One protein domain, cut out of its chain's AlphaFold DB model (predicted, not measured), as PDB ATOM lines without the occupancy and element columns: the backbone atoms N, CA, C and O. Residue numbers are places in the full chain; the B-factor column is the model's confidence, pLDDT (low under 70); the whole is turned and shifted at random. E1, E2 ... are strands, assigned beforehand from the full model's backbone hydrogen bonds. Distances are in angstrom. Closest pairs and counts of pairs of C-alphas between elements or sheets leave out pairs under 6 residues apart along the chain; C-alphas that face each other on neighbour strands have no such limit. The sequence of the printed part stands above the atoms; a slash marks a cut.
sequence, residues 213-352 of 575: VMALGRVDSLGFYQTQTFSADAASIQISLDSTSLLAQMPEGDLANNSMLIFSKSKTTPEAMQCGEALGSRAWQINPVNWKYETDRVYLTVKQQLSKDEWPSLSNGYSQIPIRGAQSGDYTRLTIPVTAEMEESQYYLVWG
ATOM      1  N   VAL A 213     -19.320   1.217  33.630       97.06
ATOM      2  CA  VAL A 213     -20.350   2.108  34.176       97.06
ATOM      3  C   VAL A 213     -20.571   1.726  35.631       97.06
ATOM      4  O   VAL A 213     -20.865   0.572  35.954       97.06
ATOM      5  N   MET A 214     -20.402   2.695  36.517       97.75
ATOM      6  CA  MET A 214     -20.420   2.534  37.966       97.75
ATOM      7  C   MET A 214     -21.331   3.594  38.573       97.75
ATOM      8  O   MET A 214     -21.559   4.638  37.965       97.75
ATOM      9  N   ALA A 215     -21.848   3.353  39.776       96.38
ATOM     10  CA  ALA A 215     -22.695   4.337  40.433       96.38
ATOM     11  C   ALA A 215     -22.425   4.470  41.923       96.38
ATOM     12  O   ALA A 215     -22.173   3.490  42.627       96.38
ATOM     13  N   LEU A 216     -22.583   5.702  42.387       95.19
ATOM     14  CA  LEU A 216     -22.885   6.035  43.768       95.19
ATOM     15  C   LEU A 216     -24.340   6.477  43.824       95.19
ATOM     16  O   LEU A 216     -24.832   7.082  42.871       95.19
ATOM     17  N   GLY A 217     -25.057   6.169  44.895       94.00
ATOM     18  CA  GLY A 217     -26.463   6.532  44.914       94.00
ATOM     19  C   GLY A 217     -27.315   5.922  46.007       94.00
ATOM     20  O   GLY A 217     -26.913   4.978  46.688       94.00
ATOM     21  N   ARG A 218     -28.538   6.438  46.122       92.81
ATOM     22  CA  ARG A 218     -29.590   5.894  46.975       92.81
ATOM     23  C   ARG A 218     -30.912   5.867  46.225       92.81
ATOM     24  O   ARG A 218     -31.393   6.891  45.757       92.81
ATOM     25  N   VAL A 219     -31.535   4.697  46.178       91.19
ATOM     26  CA  VAL A 219     -32.886   4.488  45.659       91.19
ATOM     27  C   VAL A 219     -33.609   3.527  46.601       91.19
ATOM     28  O   VAL A 219     -33.455   2.305  46.522       91.19
ATOM     29  N   ASP A 220     -34.431   4.073  47.493       88.44
ATOM     30  CA  ASP A 220     -35.094   3.320  48.565       88.44
ATOM     31  C   ASP A 220     -36.056   2.265  48.015       88.44
ATOM     32  O   ASP A 220     -36.132   1.150  48.529       88.44
ATOM     33  N   SER A 221     -36.746   2.570  46.911       80.69
ATOM     34  CA  SER A 221     -37.636   1.609  46.251       80.69
ATOM     35  C   SER A 221     -36.899   0.387  45.700       80.69
ATOM     36  O   SER A 221     -37.513  -0.651  45.482       80.69
ATOM     37  N   LEU A 222     -35.591   0.497  45.477       78.69
ATOM     38  CA  LEU A 222     -34.734  -0.605  45.057       78.69
ATOM     39  C   LEU A 222     -34.004  -1.292  46.210       78.69
ATOM     40  O   LEU A 222     -33.406  -2.345  45.999       78.69
ATOM     41  N   GLY A 223     -33.981  -0.687  47.400       82.56
ATOM     42  CA  GLY A 223     -32.992  -1.032  48.420       82.56
ATOM     43  C   GLY A 223     -31.552  -0.817  47.933       82.56
ATOM     44  O   GLY A 223     -30.659  -1.562  48.334       82.56
ATOM     45  N   PHE A 224     -31.340   0.148  47.031       90.06
ATOM     46  CA  PHE A 224     -30.019   0.536  46.552       90.06
ATOM     47  C   PHE A 224     -29.492   1.659  47.444       90.06
ATOM     48  O   PHE A 224     -30.122   2.707  47.538       90.06
ATOM     49  N   TYR A 225     -28.358   1.441  48.096       92.00
ATOM     50  CA  TYR A 225     -27.646   2.454  48.867       92.00
ATOM     51  C   TYR A 225     -26.152   2.169  48.749       92.00
ATOM     52  O   TYR A 225     -25.694   1.095  49.143       92.00
ATOM     53  N   GLN A 226     -25.415   3.095  48.145       93.56
ATOM     54  CA  GLN A 226     -24.028   2.888  47.761       93.56
ATOM     55  C   GLN A 226     -23.263   4.216  47.788       93.56
ATOM     56  O   GLN A 226     -23.262   4.961  46.812       93.56
ATOM     57  N   THR A 227     -22.603   4.508  48.910       94.38
ATOM     58  CA  THR A 227     -21.689   5.660  49.064       94.38
ATOM     59  C   THR A 227     -20.251   5.322  48.658       94.38
ATOM     60  O   THR A 227     -19.406   6.207  48.544       94.38
ATOM     61  N   GLN A 228     -19.979   4.046  48.369       95.12
ATOM     62  CA  GLN A 228     -18.739   3.565  47.776       95.12
ATOM     63  C   GLN A 228     -18.988   2.395  46.824       95.12
ATOM     64  O   GLN A 228     -19.760   1.485  47.122       95.12
ATOM     65  N   THR A 229     -18.272   2.365  45.707       96.44
ATOM     66  CA  THR A 229     -18.290   1.251  44.758       96.44
ATOM     67  C   THR A 229     -16.882   0.873  44.316       96.44
ATOM     68  O   THR A 229     -15.989   1.717  44.295       96.44
ATOM     69  N   PHE A 230     -16.699  -0.387  43.933       96.31
ATOM     70  CA  PHE A 230     -15.498  -0.871  43.253       96.31
ATOM     71  C   PHE A 230     -15.867  -1.390  41.870       96.31
ATOM     72  O   PHE A 230     -17.019  -1.771  41.659       96.31
ATOM     73  N   SER A 231     -14.901  -1.435  40.952       95.75
ATOM     74  CA  SER A 231     -15.032  -2.132  39.668       95.75
ATOM     75  C   SER A 231     -15.467  -3.578  39.888       95.75
ATOM     76  O   SER A 231     -15.287  -4.128  40.977       95.75
ATOM     77  N   ALA A 232     -16.025  -4.233  38.867       94.56
ATOM     78  CA  ALA A 232     -16.563  -5.589  39.030       94.56
ATOM     79  C   ALA A 232     -15.544  -6.571  39.646       94.56
ATOM     80  O   ALA A 232     -15.913  -7.428  40.448       94.56
ATOM     81  N   ASP A 233     -14.261  -6.422  39.308       92.69
ATOM     82  CA  ASP A 233     -13.147  -7.218  39.837       92.69
ATOM     83  C   ASP A 233     -12.760  -6.921  41.300       92.69
ATOM     84  O   ASP A 233     -11.866  -7.580  41.828       92.69
ATOM     85  N   ALA A 234     -13.441  -5.967  41.941       93.25
ATOM     86  CA  ALA A 234     -13.228  -5.487  43.302       93.25
ATOM     87  C   ALA A 234     -11.838  -4.870  43.565       93.25
ATOM     88  O   ALA A 234     -11.409  -4.805  44.715       93.25
ATOM     89  N   ALA A 235     -11.112  -4.433  42.526       90.75
ATOM     90  CA  ALA A 235      -9.715  -4.015  42.683       90.75
ATOM     91  C   ALA A 235      -9.269  -2.847  41.794       90.75
ATOM     92  O   ALA A 235      -8.498  -2.001  42.245       90.75
ATOM     93  N   SER A 236      -9.676  -2.810  40.525       92.31
ATOM     94  CA  SER A 236      -9.083  -1.885  39.548       92.31
ATOM     95  C   SER A 236      -9.515  -0.431  39.734       92.31
ATOM     96  O   SER A 236      -8.725   0.479  39.471       92.31
ATOM     97  N   ILE A 237     -10.748  -0.202  40.183       95.31
ATOM     98  CA  ILE A 237     -11.333   1.127  40.358       95.31
ATOM     99  C   ILE A 237     -12.108   1.150  41.672       95.31
ATOM    100  O   ILE A 237     -12.821   0.203  41.987       95.31
ATOM    101  N   GLN A 238     -11.995   2.246  42.413       96.38
ATOM    102  CA  GLN A 238     -12.799   2.548  43.592       96.38
ATOM    103  C   GLN A 238     -13.326   3.974  43.476       96.38
ATOM    104  O   GLN A 238     -12.565   4.900  43.195       96.38
ATOM    105  N   ILE A 239     -14.617   4.158  43.730       96.56
ATOM    106  CA  ILE A 239     -15.259   5.471  43.782       96.56
ATOM    107  C   ILE A 239     -15.929   5.599  45.142       96.56
ATOM    108  O   ILE A 239     -16.636   4.677  45.549       96.56
ATOM    109  N   SER A 240     -15.709   6.699  45.857       94.94
ATOM    110  CA  SER A 240     -16.265   6.884  47.198       94.94
ATOM    111  C   SER A 240     -16.603   8.342  47.507       94.94
ATOM    112  O   SER A 240     -15.920   9.260  47.050       94.94
ATOM    113  N   LEU A 241     -17.656   8.545  48.295       90.75
ATOM    114  CA  LEU A 241     -18.055   9.845  48.840       90.75
ATOM    115  C   LEU A 241     -17.278  10.158  50.115       90.75
ATOM    116  O   LEU A 241     -17.165   9.266  50.954       90.75
ATOM    117  N   ASP A 242     -16.798  11.400  50.265       84.75
ATOM    118  CA  ASP A 242     -16.138  11.990  51.454       84.75
ATOM    119  C   ASP A 242     -14.849  11.323  51.959       84.75
ATOM    120  O   ASP A 242     -13.894  11.984  52.364       84.75
ATOM    121  N   SER A 243     -14.791  10.000  51.966       85.06
ATOM    122  CA  SER A 243     -13.671   9.199  52.421       85.06
ATOM    123  C   SER A 243     -13.681   7.841  51.726       85.06
ATOM    124  O   SER A 243     -14.670   7.424  51.125       85.06
ATOM    125  N   THR A 244     -12.554   7.139  51.771       83.62
ATOM    126  CA  THR A 244     -12.456   5.751  51.306       83.62
ATOM    127  C   THR A 244     -12.660   4.809  52.484       83.62
ATOM    128  O   THR A 244     -11.972   4.944  53.496       83.62
ATOM    129  N   SER A 245     -13.540   3.825  52.329       86.50
ATOM    130  CA  SER A 245     -13.713   2.712  53.268       86.50
ATOM    131  C   SER A 245     -13.112   1.427  52.698       86.50
ATOM    132  O   SER A 245     -12.791   1.352  51.508       86.50
ATOM    133  N   LEU A 246     -12.956   0.398  53.532       88.00
ATOM    134  CA  LEU A 246     -12.499  -0.912  53.064       88.00
ATOM    135  C   LEU A 246     -13.517  -1.549  52.105       88.00
ATOM    136  O   LEU A 246     -14.675  -1.132  52.026       88.00
ATOM    137  N   LEU A 247     -13.075  -2.574  51.377       88.12
ATOM    138  CA  LEU A 247     -13.951  -3.400  50.553       88.12
ATOM    139  C   LEU A 247     -15.147  -3.911  51.374       88.12
ATOM    140  O   LEU A 247     -14.995  -4.296  52.533       88.12
ATOM    141  N   ALA A 248     -16.332  -3.905  50.762       86.25
ATOM    142  CA  ALA A 248     -17.612  -4.261  51.375       86.25
ATOM    143  C   ALA A 248     -18.088  -3.354  52.517       86.25
ATOM    144  O   ALA A 248     -19.091  -3.653  53.166       86.25
ATOM    145  N   GLN A 249     -17.418  -2.222  52.729       88.00
ATOM    146  CA  GLN A 249     -17.876  -1.159  53.612       88.00
ATOM    147  C   GLN A 249     -18.336   0.047  52.793       88.00
ATOM    148  O   GLN A 249     -17.967   0.231  51.628       88.00
ATOM    149  N   MET A 250     -19.164   0.865  53.427       89.19
ATOM    150  CA  MET A 250     -19.695   2.105  52.882       89.19
ATOM    151  C   MET A 250     -19.324   3.228  53.853       89.19
ATOM    152  O   MET A 250     -19.594   3.071  55.047       89.19
ATOM    153  N   PRO A 251     -18.722   4.337  53.388       88.44
ATOM    154  CA  PRO A 251     -18.605   5.545  54.191       88.44
ATOM    155  C   PRO A 251     -19.975   5.975  54.723       88.44
ATOM    156  O   PRO A 251     -20.985   5.855  54.017       88.44
ATOM    157  N   GLU A 252     -20.011   6.472  55.959       82.38
ATOM    158  CA  GLU A 252     -21.210   7.123  56.488       82.38
ATOM    159  C   GLU A 252     -21.518   8.383  55.673       82.38
ATOM    160  O   GLU A 252     -20.609   9.098  55.257       82.38
ATOM    161  N   GLY A 253     -22.804   8.635  55.436       77.81
ATOM    162  CA  GLY A 253     -23.261   9.743  54.610       77.81
ATOM    163  C   GLY A 253     -24.780   9.837  54.578       77.81
ATOM    164  O   GLY A 253     -25.456   8.809  54.605       77.81
ATOM    165  N   ASP A 254     -25.333  11.050  54.507       82.00
ATOM    166  CA  ASP A 254     -26.770  11.248  54.287       82.00
ATOM    167  C   ASP A 254     -27.086  11.576  52.827       82.00
ATOM    168  O   ASP A 254     -27.052  12.728  52.399       82.00
ATOM    169  N   LEU A 255     -27.363  10.536  52.043       87.69
ATOM    170  CA  LEU A 255     -27.773  10.669  50.652       87.69
ATOM    171  C   LEU A 255     -29.292  10.721  50.539       87.69
ATOM    172  O   LEU A 255     -29.990   9.852  51.076       87.69
ATOM    173  N   ALA A 256     -29.811  11.711  49.809       89.75
ATOM    174  CA  ALA A 256     -31.242  11.806  49.574       89.75
ATOM    175  C   ALA A 256     -31.733  10.652  48.685       89.75
ATOM    176  O   ALA A 256     -31.024  10.122  47.826       89.75
ATOM    177  N   ASN A 257     -32.986  10.250  48.886       90.75
ATOM    178  CA  ASN A 257     -33.599   9.228  48.048       90.75
ATOM    179  C   ASN A 257     -33.704   9.704  46.583       90.75
ATOM    180  O   ASN A 257     -34.129  10.828  46.320       90.75
ATOM    181  N   ASN A 258     -33.403   8.801  45.649       89.06
ATOM    182  CA  ASN A 258     -33.287   8.994  44.200       89.06
ATOM    183  C   ASN A 258     -32.080   9.818  43.732       89.06
ATOM    184  O   ASN A 258     -32.020  10.151  42.551       89.06
ATOM    185  N   SER A 259     -31.115  10.111  44.606       90.44
ATOM    186  CA  SER A 259     -29.857  10.740  44.205       90.44
ATOM    187  C   SER A 259     -28.869   9.701  43.695       90.44
ATOM    188  O   SER A 259     -28.569   8.733  44.393       90.44
ATOM    189  N   MET A 260     -28.346   9.910  42.489       92.25
ATOM    190  CA  MET A 260     -27.349   9.045  41.855       92.25
ATOM    191  C   MET A 260     -26.233   9.886  41.221       92.25
ATOM    192  O   MET A 260     -26.494  10.942  40.652       92.25
ATOM    193  N   LEU A 261     -25.003   9.383  41.268       93.50
ATOM    194  CA  LEU A 261     -23.889   9.810  40.421       93.50
ATOM    195  C   LEU A 261     -23.437   8.611  39.599       93.50
ATOM    196  O   LEU A 261     -23.013   7.598  40.161       93.50
ATOM    197  N   ILE A 262     -23.512   8.731  38.278       95.88
ATOM    198  CA  ILE A 262     -23.100   7.688  37.343       95.88
ATOM    199  C   ILE A 262     -21.729   8.043  36.780       95.88
ATOM    200  O   ILE A 262     -21.555   9.094  36.173       95.88
ATOM    201  N   PHE A 263     -20.766   7.151  36.955       96.88
ATOM    202  CA  PHE A 263     -19.423   7.270  36.406       96.88
ATOM    203  C   PHE A 263     -19.285   6.318  35.234       96.88
ATOM    204  O   PHE A 263     -19.546   5.125  35.380       96.88
ATOM    205  N   SER A 264     -18.862   6.837  34.088       95.88
ATOM    206  CA  SER A 264     -18.732   6.063  32.858       95.88
ATOM    207  C   SER A 264     -17.346   6.267  32.265       95.88
ATOM    208  O   SER A 264     -16.922   7.399  32.031       95.88
ATOM    209  N   LYS A 265     -16.620   5.174  32.048       92.75
ATOM    210  CA  LYS A 265     -15.244   5.177  31.552       92.75
ATOM    211  C   LYS A 265     -15.218   4.942  30.045       92.75
ATOM    212  O   LYS A 265     -15.909   4.057  29.530       92.75
ATOM    213  N   SER A 266     -14.404   5.714  29.334       88.12
ATOM    214  CA  SER A 266     -14.146   5.506  27.909       88.12
ATOM    215  C   SER A 266     -13.071   4.452  27.673       88.12
ATOM    216  O   SER A 266     -12.084   4.427  28.403       88.12
ATOM    217  N   LYS A 267     -13.179   3.702  26.569       78.94
ATOM    218  CA  LYS A 267     -12.138   2.748  26.131       78.94
ATOM    219  C   LYS A 267     -10.837   3.418  25.679       78.94
ATOM    220  O   LYS A 267      -9.817   2.747  25.565       78.94
ATOM    221  N   THR A 268     -10.880   4.712  25.374       64.62
ATOM    222  CA  THR A 268      -9.712   5.480  24.957       64.62
ATOM    223  C   THR A 268      -8.781   5.675  26.147       64.62
ATOM    224  O   THR A 268      -9.074   6.439  27.066       64.62
ATOM    225  N   THR A 269      -7.649   4.978  26.136       55.75
ATOM    226  CA  THR A 269      -6.494   5.370  26.941       55.75
ATOM    227  C   THR A 269      -5.972   6.714  26.437       55.75
ATOM    228  O   THR A 269      -6.033   6.945  25.229       55.75
ATOM    229  N   PRO A 270      -5.438   7.591  27.304       53.03
ATOM    230  CA  PRO A 270      -4.671   8.744  26.848       53.03
ATOM    231  C   PRO A 270      -3.469   8.228  26.040       53.03
ATOM    232  O   PRO A 270      -2.475   7.780  26.610       53.03
ATOM    233  N   GLU A 271      -3.592   8.168  24.717       46.94
ATOM    234  CA  GLU A 271      -2.468   7.865  23.836       46.94
ATOM    235  C   GLU A 271      -1.565   9.098  23.727       46.94
ATOM    236  O   GLU A 271      -1.961  10.220  24.054       46.94
ATOM    237  N   ALA A 272      -0.318   8.887  23.302       49.31
ATOM    238  CA  ALA A 272       0.593   9.987  23.029       49.31
ATOM    239  C   ALA A 272       0.015  10.830  21.882       49.31
ATOM    240  O   ALA A 272       0.064  10.417  20.727       49.31
ATOM    241  N   MET A 273      -0.541  11.989  22.230       54.88
ATOM    242  CA  MET A 273      -1.160  12.928  21.298       54.88
ATOM    243  C   MET A 273      -0.220  13.241  20.125       54.88
ATOM    244  O   MET A 273       0.926  13.655  20.341       54.88
ATOM    245  N   GLN A 274      -0.705  13.078  18.893       59.50
ATOM    246  CA  GLN A 274       0.018  13.522  17.702       59.50
ATOM    247  C   GLN A 274      -0.346  14.973  17.366       59.50
ATOM    248  O   GLN A 274      -1.446  15.450  17.652       59.50
ATOM    249  N   CYS A 275       0.591  15.713  16.763       62.38
ATOM    250  CA  CYS A 275       0.288  17.067  16.309       62.38
ATOM    251  C   CYS A 275      -0.884  17.034  15.317       62.38
ATOM    252  O   CYS A 275      -0.814  16.347  14.302       62.38
ATOM    253  N   GLY A 276      -1.918  17.826  15.599       57.81
ATOM    254  CA  GLY A 276      -3.085  17.978  14.736       57.81
ATOM    255  C   GLY A 276      -4.341  17.223  15.167       57.81
ATOM    256  O   GLY A 276      -5.394  17.448  14.576       57.81
ATOM    257  N   GLU A 277      -4.253  16.410  16.218       66.38
ATOM    258  CA  GLU A 277      -5.400  15.738  16.834       66.38
ATOM    259  C   GLU A 277      -6.130  16.628  17.855       66.38
ATOM    260  O   GLU A 277      -5.638  17.689  18.263       66.38
ATOM    261  N   ALA A 278      -7.313  16.178  18.283       60.91
ATOM    262  CA  ALA A 278      -8.101  16.798  19.339       60.91
ATOM    263  C   ALA A 278      -7.279  16.993  20.624       60.91
ATOM    264  O   ALA A 278      -6.594  16.088  21.101       60.91
ATOM    265  N   LEU A 279      -7.381  18.191  21.209       55.91
ATOM    266  CA  LEU A 279      -6.774  18.498  22.499       55.91
ATOM    267  C   LEU A 279      -7.509  17.744  23.609       55.91
ATOM    268  O   LEU A 279      -8.556  18.170  24.088       55.91
ATOM    269  N   GLY A 280      -6.892  16.652  24.040       58.00
ATOM    270  CA  GLY A 280      -7.220  15.967  25.273       58.00
ATOM    271  C   GLY A 280      -8.175  14.790  25.144       58.00
ATOM    272  O   GLY A 280      -9.055  14.744  24.293       58.00
ATOM    273  N   SER A 281      -7.979  13.811  26.028       66.56
ATOM    274  CA  SER A 281      -8.844  12.634  26.116       66.56
ATOM    275  C   SER A 281      -9.881  12.826  27.220       66.56
ATOM    276  O   SER A 281      -9.566  13.266  28.331       66.56
ATOM    277  N   ARG A 282     -11.136  12.495  26.908       72.75
ATOM    278  CA  ARG A 282     -12.243  12.454  27.869       72.75
ATOM    279  C   ARG A 282     -12.335  11.039  28.419       72.75
ATOM    280  O   ARG A 282     -13.120  10.235  27.932       72.75
ATOM    281  N   ALA A 283     -11.498  10.715  29.403       82.12
ATOM    282  CA  ALA A 283     -11.417   9.338  29.894       82.12
ATOM    283  C   ALA A 283     -12.635   8.931  30.750       82.12
ATOM    284  O   ALA A 283     -12.952   7.746  30.873       82.12
ATOM    285  N   TRP A 284     -13.317   9.918  31.341       91.00
ATOM    286  CA  TRP A 284     -14.452   9.712  32.236       91.00
ATOM    287  C   TRP A 284     -15.568  10.716  31.987       91.00
ATOM    288  O   TRP A 284     -15.308  11.906  31.817       91.00
ATOM    289  N   GLN A 285     -16.798  10.223  32.067       93.31
ATOM    290  CA  GLN A 285     -18.038  10.982  32.148       93.31
ATOM    291  C   GLN A 285     -18.662  10.764  33.531       93.31
ATOM    292  O   GLN A 285     -18.651   9.653  34.064       93.31
ATOM    293  N   ILE A 286     -19.211  11.826  34.103       94.00
ATOM    294  CA  ILE A 286     -19.841  11.876  35.418       94.00
ATOM    295  C   ILE A 286     -21.224  12.487  35.214       94.00
ATOM    296  O   ILE A 286     -21.346  13.663  34.878       94.00
ATOM    297  N   ASN A 287     -22.264  11.677  35.378       92.75
ATOM    298  CA  ASN A 287     -23.649  12.077  35.174       92.75
ATOM    299  C   ASN A 287     -24.402  12.097  36.519       92.75
ATOM    300  O   ASN A 287     -24.733  11.029  37.048       92.75
ATOM    301  N   PRO A 288     -24.648  13.281  37.095       91.19
ATOM    302  CA  PRO A 288     -25.513  13.450  38.255       91.19
ATOM    303  C   PRO A 288     -26.985  13.280  37.870       91.19
ATOM    304  O   PRO A 288     -27.443  13.771  36.846       91.19
ATOM    305  N   VAL A 289     -27.745  12.573  38.707       89.62
ATOM    306  CA  VAL A 289     -29.187  12.377  38.525       89.62
ATOM    307  C   VAL A 289     -29.884  12.644  39.848       89.62
ATOM    308  O   VAL A 289     -29.728  11.877  40.802       89.62
ATOM    309  N   ASN A 290     -30.631  13.752  39.904       87.25
ATOM    310  CA  ASN A 290     -31.255  14.273  41.126       87.25
ATOM    311  C   ASN A 290     -30.275  14.294  42.313       87.25
ATOM    312  O   ASN A 290     -30.633  13.906  43.431       87.25
ATOM    313  N   TRP A 291     -29.016  14.650  42.056       87.00
ATOM    314  CA  TRP A 291     -27.951  14.541  43.042       87.00
ATOM    315  C   TRP A 291     -28.173  15.527  44.189       87.00
ATOM    316  O   TRP A 291     -28.212  16.730  43.973       87.00
ATOM    317  N   LYS A 292     -28.349  15.005  45.406       86.19
ATOM    318  CA  LYS A 292     -28.570  15.791  46.624       86.19
ATOM    319  C   LYS A 292     -27.819  15.131  47.769       86.19
ATOM    320  O   LYS A 292     -28.286  14.148  48.349       86.19
ATOM    321  N   TYR A 293     -26.635  15.656  48.041       75.88
ATOM    322  CA  TYR A 293     -25.723  15.167  49.065       75.88
ATOM    323  C   TYR A 293     -24.913  16.336  49.628       75.88
ATOM    324  O   TYR A 293     -24.592  17.256  48.882       75.88
ATOM    325  N   GLU A 294     -24.569  16.299  50.915       71.88
ATOM    326  CA  GLU A 294     -23.859  17.395  51.601       71.88
ATOM    327  C   GLU A 294     -22.326  17.365  51.418       71.88
ATOM    328  O   GLU A 294     -21.615  18.130  52.067       71.88
ATOM    329  N   THR A 295     -21.792  16.501  50.545       73.56
ATOM    330  CA  THR A 295     -20.345  16.467  50.268       73.56
ATOM    331  C   THR A 295     -19.885  17.605  49.378       73.56
ATOM    332  O   THR A 295     -20.594  18.037  48.469       73.56
ATOM    333  N   ASP A 296     -18.624  17.977  49.556       77.00
ATOM    334  CA  ASP A 296     -17.867  18.782  48.610       77.00
ATOM    335  C   ASP A 296     -17.025  17.931  47.641       77.00
ATOM    336  O   ASP A 296     -16.421  18.487  46.717       77.00
ATOM    337  N   ARG A 297     -16.916  16.601  47.837       87.50
ATOM    338  CA  ARG A 297     -15.891  15.758  47.196       87.50
ATOM    339  C   ARG A 297     -16.274  14.293  46.951       87.50
ATOM    340  O   ARG A 297     -16.703  13.553  47.831       87.50
ATOM    341  N   VAL A 298     -15.929  13.818  45.754       92.25
ATOM    342  CA  VAL A 298     -15.875  12.392  45.394       92.25
ATOM    343  C   VAL A 298     -14.426  11.987  45.131       92.25
ATOM    344  O   VAL A 298     -13.678  12.686  44.448       92.25
ATOM    345  N   TYR A 299     -14.021  10.824  45.629       94.25
ATOM    346  CA  TYR A 299     -12.726  10.233  45.319       94.25
ATOM    347  C   TYR A 299     -12.868   9.195  44.215       94.25
ATOM    348  O   TYR A 299     -13.653   8.261  44.343       94.25
ATOM    349  N   LEU A 300     -12.061   9.329  43.164       95.31
ATOM    350  CA  LEU A 300     -11.880   8.316  42.127       95.31
ATOM    351  C   LEU A 300     -10.469   7.749  42.255       95.31
ATOM    352  O   LEU A 300      -9.491   8.441  41.981       95.31
ATOM    353  N   THR A 301     -10.356   6.496  42.673       94.69
ATOM    354  CA  THR A 301      -9.086   5.773  42.765       94.69
ATOM    355  C   THR A 301      -9.008   4.747  41.649       94.69
ATOM    356  O   THR A 301      -9.889   3.904  41.519       94.69
ATOM    357  N   VAL A 302      -7.948   4.802  40.851       92.62
ATOM    358  CA  VAL A 302      -7.683   3.873  39.747       92.62
ATOM    359  C   VAL A 302      -6.350   3.174  39.972       92.62
ATOM    360  O   VAL A 302      -5.380   3.799  40.406       92.62
ATOM    361  N   LYS A 303      -6.280   1.878  39.666       91.69
ATOM    362  CA  LYS A 303      -5.049   1.078  39.699       91.69
ATOM    363  C   LYS A 303      -4.185   1.355  38.467       91.69
ATOM    364  O   LYS A 303      -3.977   0.503  37.607       91.69
ATOM    365  N   GLN A 304      -3.735   2.596  38.361       85.62
ATOM    366  CA  GLN A 304      -2.844   3.080  37.323       85.62
ATOM    367  C   GLN A 304      -2.050   4.261  37.879       85.62
ATOM    368  O   GLN A 304      -2.613   5.119  38.557       85.62
ATOM    369  N   GLN A 305      -0.757   4.348  37.565       81.06
ATOM    370  CA  GLN A 305       0.029   5.556  37.811       81.06
ATOM    371  C   GLN A 305      -0.205   6.561  36.677       81.06
ATOM    372  O   GLN A 305       0.164   6.292  35.536       81.06
ATOM    373  N   LEU A 306      -0.818   7.706  36.984       78.00
ATOM    374  CA  LEU A 306      -0.965   8.830  36.046       78.00
ATOM    375  C   LEU A 306       0.156   9.856  36.250       78.00
ATOM    376  O   LEU A 306       0.558  10.088  37.384       78.00
ATOM    377  N   SER A 307       0.668  10.491  35.196       71.19
ATOM    378  CA  SER A 307       1.722  11.505  35.354       71.19
ATOM    379  C   SER A 307       1.243  12.684  36.210       71.19
ATOM    380  O   SER A 307       0.142  13.197  36.014       71.19
ATOM    381  N   LYS A 308       2.085  13.156  37.142       65.56
ATOM    382  CA  LYS A 308       1.771  14.331  37.981       65.56
ATOM    383  C   LYS A 308       1.687  15.632  37.182       65.56
ATOM    384  O   LYS A 308       1.093  16.590  37.668       65.56
ATOM    385  N   ASP A 309       2.272  15.644  35.989       64.94
ATOM    386  CA  ASP A 309       2.253  16.781  35.067       64.94
ATOM    387  C   ASP A 309       0.990  16.791  34.182       64.94
ATOM    388  O   ASP A 309       0.775  17.732  33.426       64.94
ATOM    389  N   GLU A 310       0.148  15.754  34.276       69.75
ATOM    390  CA  GLU A 310      -1.010  15.516  33.403       69.75
ATOM    391  C   GLU A 310      -2.268  15.227  34.237       69.75
ATOM    392  O   GLU A 310      -3.002  14.265  33.994       69.75
ATOM    393  N   TRP A 311      -2.519  16.033  35.271       81.38
ATOM    394  CA  TRP A 311      -3.780  15.920  35.998       81.38
ATOM    395  C   TRP A 311      -4.962  16.393  35.146       81.38
ATOM    396  O   TRP A 311      -4.833  17.383  34.423       81.38
ATOM    397  N   PRO A 312      -6.123  15.722  35.236       84.69
ATOM    398  CA  PRO A 312      -7.295  16.153  34.498       84.69
ATOM    399  C   PRO A 312      -7.896  17.427  35.086       84.69
ATOM    400  O   PRO A 312      -7.727  17.738  36.267       84.69
ATOM    401  N   SER A 313      -8.708  18.095  34.281       84.88
ATOM    402  CA  SER A 313      -9.686  19.073  34.751       84.88
ATOM    403  C   SER A 313     -11.087  18.468  34.710       84.88
ATOM    404  O   SER A 313     -11.417  17.708  33.798       84.88
ATOM    405  N   LEU A 314     -11.923  18.816  35.686       87.31
ATOM    406  CA  LEU A 314     -13.362  18.576  35.647       87.31
ATOM    407  C   LEU A 314     -13.998  19.635  34.744       87.31
ATOM    408  O   LEU A 314     -13.812  20.822  34.998       87.31
ATOM    409  N   SER A 315     -14.739  19.229  33.717       85.75
ATOM    410  CA  SER A 315     -15.369  20.149  32.766       85.75
ATOM    411  C   SER A 315     -16.823  19.794  32.497       85.75
ATOM    412  O   SER A 315     -17.131  18.627  32.272       85.75
ATOM    413  N   ASN A 316     -17.698  20.796  32.442       84.19
ATOM    414  CA  ASN A 316     -19.036  20.685  31.843       84.19
ATOM    415  C   ASN A 316     -19.110  21.336  30.449       84.19
ATOM    416  O   ASN A 316     -20.187  21.447  29.873       84.19
ATOM    417  N   GLY A 317     -17.980  21.784  29.899       79.19
ATOM    418  CA  GLY A 317     -17.923  22.503  28.624       79.19
ATOM    419  C   GLY A 317     -18.093  24.019  28.726       79.19
ATOM    420  O   GLY A 317     -17.984  24.697  27.709       79.19
ATOM    421  N   TYR A 318     -18.321  24.551  29.929       78.56
ATOM    422  CA  TYR A 318     -18.247  25.986  30.231       78.56
ATOM    423  C   TYR A 318     -17.154  26.270  31.263       78.56
ATOM    424  O   TYR A 318     -16.241  27.055  31.029       78.56
ATOM    425  N   SER A 319     -17.221  25.576  32.397       76.19
ATOM    426  CA  SER A 319     -16.239  25.652  33.475       76.19
ATOM    427  C   SER A 319     -15.190  24.552  33.337       76.19
ATOM    428  O   SER A 319     -15.504  23.439  32.910       76.19
ATOM    429  N   GLN A 320     -13.953  24.851  33.736       78.81
ATOM    430  CA  GLN A 320     -12.901  23.860  33.945       78.81
ATOM    431  C   GLN A 320     -12.300  24.036  35.335       78.81
ATOM    432  O   GLN A 320     -11.789  25.102  35.670       78.81
ATOM    433  N   ILE A 321     -12.337  22.973  36.133       82.69
ATOM    434  CA  ILE A 321     -11.782  22.952  37.485       82.69
ATOM    435  C   ILE A 321     -10.603  21.975  37.502       82.69
ATOM    436  O   ILE A 321     -10.827  20.768  37.374       82.69
ATOM    437  N   PRO A 322      -9.353  22.446  37.662       85.25
ATOM    438  CA  PRO A 322      -8.194  21.566  37.757       85.25
ATOM    439  C   PRO A 322      -8.330  20.588  38.925       85.25
ATOM    440  O   PRO A 322      -8.575  20.988  40.066       85.25
ATOM    441  N   ILE A 323      -8.134  19.300  38.659       85.44
ATOM    442  CA  ILE A 323      -8.165  18.257  39.682       85.44
ATOM    443  C   ILE A 323      -6.740  17.943  40.104       85.44
ATOM    444  O   ILE A 323      -5.816  17.950  39.301       85.44
ATOM    445  N   ARG A 324      -6.541  17.637  41.386       80.75
ATOM    446  CA  ARG A 324      -5.270  17.093  41.870       80.75
ATOM    447  C   ARG A 324      -5.415  15.617  42.199       80.75
ATOM    448  O   ARG A 324      -6.427  15.186  42.760       80.75
ATOM    449  N   GLY A 325      -4.370  14.865  41.872       85.50
ATOM    450  CA  GLY A 325      -4.232  13.467  42.241       85.50
ATOM    451  C   GLY A 325      -3.212  13.242  43.354       85.50
ATOM    452  O   GLY A 325      -2.285  14.026  43.560       85.50
ATOM    453  N   ALA A 326      -3.372  12.133  44.065       89.19
ATOM    454  CA  ALA A 326      -2.370  11.560  44.952       89.19
ATOM    455  C   ALA A 326      -2.026  10.150  44.464       89.19
ATOM    456  O   ALA A 326      -2.906   9.418  44.022       89.19
ATOM    457  N   GLN A 327      -0.757   9.760  44.561       89.25
ATOM    458  CA  GLN A 327      -0.293   8.431  44.158       89.25
ATOM    459  C   GLN A 327       0.143   7.618  45.373       89.25
ATOM    460  O   GLN A 327       0.782   8.151  46.282       89.25
ATOM    461  N   SER A 328      -0.187   6.328  45.378       87.12
ATOM    462  CA  SER A 328       0.267   5.367  46.383       87.12
ATOM    463  C   SER A 328       0.405   3.980  45.755       87.12
ATOM    464  O   SER A 328      -0.584   3.392  45.317       87.12
ATOM    465  N   GLY A 329       1.634   3.458  45.685       89.00
ATOM    466  CA  GLY A 329       1.920   2.200  44.988       89.00
ATOM    467  C   GLY A 329       1.525   2.282  43.512       89.00
ATOM    468  O   GLY A 329       1.955   3.200  42.825       89.00
ATOM    469  N   ASP A 330       0.673   1.362  43.059       90.19
ATOM    470  CA  ASP A 330       0.136   1.342  41.689       90.19
ATOM    471  C   ASP A 330      -1.128   2.197  41.520       90.19
ATOM    472  O   ASP A 330      -1.652   2.309  40.414       90.19
ATOM    473  N   TYR A 331      -1.623   2.828  42.586       90.44
ATOM    474  CA  TYR A 331      -2.891   3.551  42.572       90.44
ATOM    475  C   TYR A 331      -2.707   5.060  42.424       90.44
ATOM    476  O   TYR A 331      -1.828   5.666  43.046       90.44
ATOM    477  N   THR A 332      -3.603   5.671  41.652       91.56
ATOM    478  CA  THR A 332      -3.815   7.118  41.588       91.56
ATOM    479  C   THR A 332      -5.206   7.435  42.110       91.56
ATOM    480  O   THR A 332      -6.188   6.890  41.620       91.56
ATOM    481  N   ARG A 333      -5.299   8.349  43.073       93.19
ATOM    482  CA  ARG A 333      -6.554   8.871  43.610       93.19
ATOM    483  C   ARG A 333      -6.746  10.319  43.194       93.19
ATOM    484  O   ARG A 333      -5.995  11.182  43.639       93.19
ATOM    485  N   LEU A 334      -7.769  10.580  42.397       92.88
ATOM    486  CA  LEU A 334      -8.248  11.909  42.035       92.88
ATOM    487  C   LEU A 334      -9.296  12.371  43.047       92.88
ATOM    488  O   LEU A 334     -10.106  11.569  43.514       92.88
ATOM    489  N   THR A 335      -9.277  13.659  43.387       92.81
ATOM    490  CA  THR A 335     -10.305  14.261  44.250       92.81
ATOM    491  C   THR A 335     -11.170  15.206  43.436       92.81
ATOM    492  O   THR A 335     -10.737  16.303  43.093       92.81
ATOM    493  N   ILE A 336     -12.374  14.759  43.110       91.25
ATOM    494  CA  ILE A 336     -13.311  15.444  42.228       91.25
ATOM    495  C   ILE A 336     -14.211  16.327  43.097       91.25
ATOM    496  O   ILE A 336     -14.883  15.790  43.979       91.25
ATOM    497  N   PRO A 337     -14.221  17.656  42.903       87.00
ATOM    498  CA  PRO A 337     -15.138  18.520  43.629       87.00
ATOM    499  C   PRO A 337     -16.577  18.253  43.181       87.00
ATOM    500  O   PRO A 337     -16.840  18.095  41.990       87.00
ATOM    501  N   VAL A 338     -17.495  18.225  44.142       80.12
ATOM    502  CA  VAL A 338     -18.935  18.171  43.916       80.12
ATOM    503  C   VAL A 338     -19.500  19.542  44.252       80.12
ATOM    504  O   VAL A 338     -19.449  19.968  45.402       80.12
ATOM    505  N   THR A 339     -19.976  20.270  43.245       66.69
ATOM    506  CA  THR A 339     -20.530  21.619  43.428       66.69
ATOM    507  C   THR A 339     -22.055  21.582  43.393       66.69
ATOM    508  O   THR A 339     -22.648  20.699  42.777       66.69
ATOM    509  N   ALA A 340     -22.705  22.571  44.011       61.28
ATOM    510  CA  ALA A 340     -24.162  22.736  43.942       61.28
ATOM    511  C   ALA A 340     -24.681  22.948  42.501       61.28
ATOM    512  O   ALA A 340     -25.864  22.792  42.234       61.28
ATOM    513  N   GLU A 341     -23.798  23.289  41.561       58.22
ATOM    514  CA  GLU A 341     -24.108  23.455  40.136       58.22
ATOM    515  C   GLU A 341     -24.138  22.119  39.378       58.22
ATOM    516  O   GLU A 341     -24.610  22.065  38.243       58.22
ATOM    517  N   MET A 342     -23.691  21.019  40.000       70.31
ATOM    518  CA  MET A 342     -23.739  19.683  39.404       70.31
ATOM    519  C   MET A 342     -25.158  19.102  39.317       70.31
ATOM    520  O   MET A 342     -25.303  17.911  39.085       70.31
ATOM    521  N   GLU A 343     -26.225  19.873  39.515       62.62
ATOM    522  CA  GLU A 343     -27.567  19.290  39.608       62.62
ATOM    523  C   GLU A 343     -28.161  18.859  38.252       62.62
ATOM    524  O   GLU A 343     -28.998  17.955  38.246       62.62
ATOM    525  N   GLU A 344     -27.709  19.409  37.109       63.53
ATOM    526  CA  GLU A 344     -28.380  19.167  35.810       63.53
ATOM    527  C   GLU A 344     -27.470  19.032  34.565       63.53
ATOM    528  O   GLU A 344     -27.972  18.944  33.446       63.53
ATOM    529  N   SER A 345     -26.140  18.994  34.704       78.56
ATOM    530  CA  SER A 345     -25.212  18.848  33.560       78.56
ATOM    531  C   SER A 345     -24.313  17.624  33.684       78.56
ATOM    532  O   SER A 345     -23.955  17.210  34.787       78.56
ATOM    533  N   GLN A 346     -23.892  17.067  32.546       88.81
ATOM    534  CA  GLN A 346     -22.868  16.027  32.525       88.81
ATOM    535  C   GLN A 346     -21.485  16.655  32.691       88.81
ATOM    536  O   GLN A 346     -21.179  17.696  32.110       88.81
ATOM    537  N   TYR A 347     -20.623  16.014  33.468       90.81
ATOM    538  CA  TYR A 347     -19.246  16.444  33.661       90.81
ATOM    539  C   TYR A 347     -18.279  15.418  33.097       90.81
ATOM    540  O   TYR A 347     -18.586  14.234  32.990       90.81
ATOM    541  N   TYR A 348     -17.087  15.875  32.750       89.44
ATOM    542  CA  TYR A 348     -16.068  15.062  32.111       89.44
ATOM    543  C   TYR A 348     -14.720  15.325  32.755       89.44
ATOM    544  O   TYR A 348     -14.394  16.466  33.088       89.44
ATOM    545  N   LEU A 349     -13.925  14.271  32.901       87.94
ATOM    546  CA  LEU A 349     -12.511  14.413  33.221       87.94
ATOM    547  C   LEU A 349     -11.742  14.550  31.912       87.94
ATOM    548  O   LEU A 349     -11.688  13.608  31.117       87.94
ATOM    549  N   VAL A 350     -11.180  15.734  31.694       80.75
ATOM    550  CA  VAL A 350     -10.467  16.100  30.470       80.75
ATOM    551  C   VAL A 350      -8.980  16.186  30.776       80.75
ATOM    552  O   VAL A 350      -8.559  17.003  31.595       80.75
ATOM    553  N   TRP A 351      -8.182  15.355  30.113       76.38
ATOM    554  CA  TRP A 351      -6.725  15.445  30.165       76.38
ATOM    555  C   TRP A 351      -6.255  16.433  29.114       76.38
ATOM    556  O   TRP A 351      -6.282  16.109  27.935       76.38
ATOM    557  N   GLY A 352      -5.844  17.632  29.513       62.97
ATOM    558  CA  GLY A 352      -5.255  18.588  28.581       62.97
ATOM    559  C   GLY A 352      -3.830  18.183  28.209       62.97
ATOM    560  O   GLY A 352      -3.022  17.868  29.081       62.97
TER     561      GLY A 352
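This is residues 213 to 352 of the 575 residues of an uncharacterized protein of Algoriphagus iocasae (UniProt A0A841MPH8). Two twisted antiparallel sheets lie face to face as a sandwich, their strands crossed at 41 degrees; the smaller sheet is twisted, with C-alphas up to 4.4 A off its best plane. The larger sheet runs E2, E1, E5, E6, E12, E8, E9 and the smaller E3, E4, E7, E11, E10, and the loop of residues 266 to 280 reaches out beyond the sheets at one end of the longest axis. The printed part has 140 residues, with no named helix and twelve named strands, E1 to E12 in order along the chain, and the chain passes from one sheet to the other six times. The class is all strand, though under half of the residues, 62 of 140, are in named elements. The whole is compact, with a radius of gyration of the C-alphas of 15.1 A and spans of 50, 34 and 23 A.

E1, residues 213 to 219, and E2, residues 224 to 226, form a hairpin, with N 219 and O 224 2.8 A apart, within hydrogen-bond range. E2 is an edge strand of the larger sheet and runs on into E3, residues 228 to 230, at 86 degrees across a break of 1 residue. E3, an edge strand of the smaller sheet, forms a hairpin with E4, residues 237 to 241, where N 229 and O 239 are 2.8 A apart. The closest C-alphas of E1 and E3, those of Leu 216 and Gln 228, are 6.3 A apart. E5, residues 259 to 265, is antiparallel to E1 at 175 degrees, with N 214 and O 263 2.8 A apart. E5 forms a hairpin with E6, residues 281 to 289, where N 264 and O 285 are 2.8 A apart. E7, residues 297 to 302, is in the smaller sheet, antiparallel to E4, with N 238 and O 301 2.8 A apart. E8, residues 313 to 315, and E9, residues 320 to 322, form a hairpin in the larger sheet, with N 314 and O 321 2.8 A apart. E9 is an edge strand and runs on into E10, residues 325 to 328, at 34 degrees across a break of 2 residues. E10, the other edge strand of the smaller sheet, forms a hairpin with E11, residues 331 to 337, where N 326 and O 333 are 2.8 A apart. E11 is also antiparallel to E7, with N 300 and O 334 3.0 A apart. E12, residues 347 to 351, is an inner strand between E6 and E8, with N 286 and O 347 2.7 A apart and N 315 and O 348 2.9 A apart. Between the sheets, the closest C-alphas of E8 and E11, those of Leu 314 and Ile 336, are 7.3 A apart.

E1 begins at C-alpha 213, at (-20.350, 2.108, 34.176), and is 17.2 A long from first to last C-alpha. E6, the longest strand with 9 residues, ends at C-alpha 289, at (-29.187, 12.377, 38.525), and is 23.8 A long. E5 is 20.1 A long, E11 19.4 A, E7 16.3 A, E4 13.9 A and E10 10.1 A. E3 measures 7.1 A, E2 and E9 6.5 A each, and E8 6.1 A. E12, 13.0 A long, ends at C-alpha 351, at (-6.725, 15.445, 30.165).

The two C-alphas farthest apart, those of Ser 221 and Cys 275, are 50.7 A apart. The printed part has no cut. The links E4 to E5, residues 242 to 258, and E5 to E6, residues 266 to 280, are long. The mean pLDDT of the printed part is 83.3; 23 residues are under 70, among them residues 268 to 281 and 308 to 310.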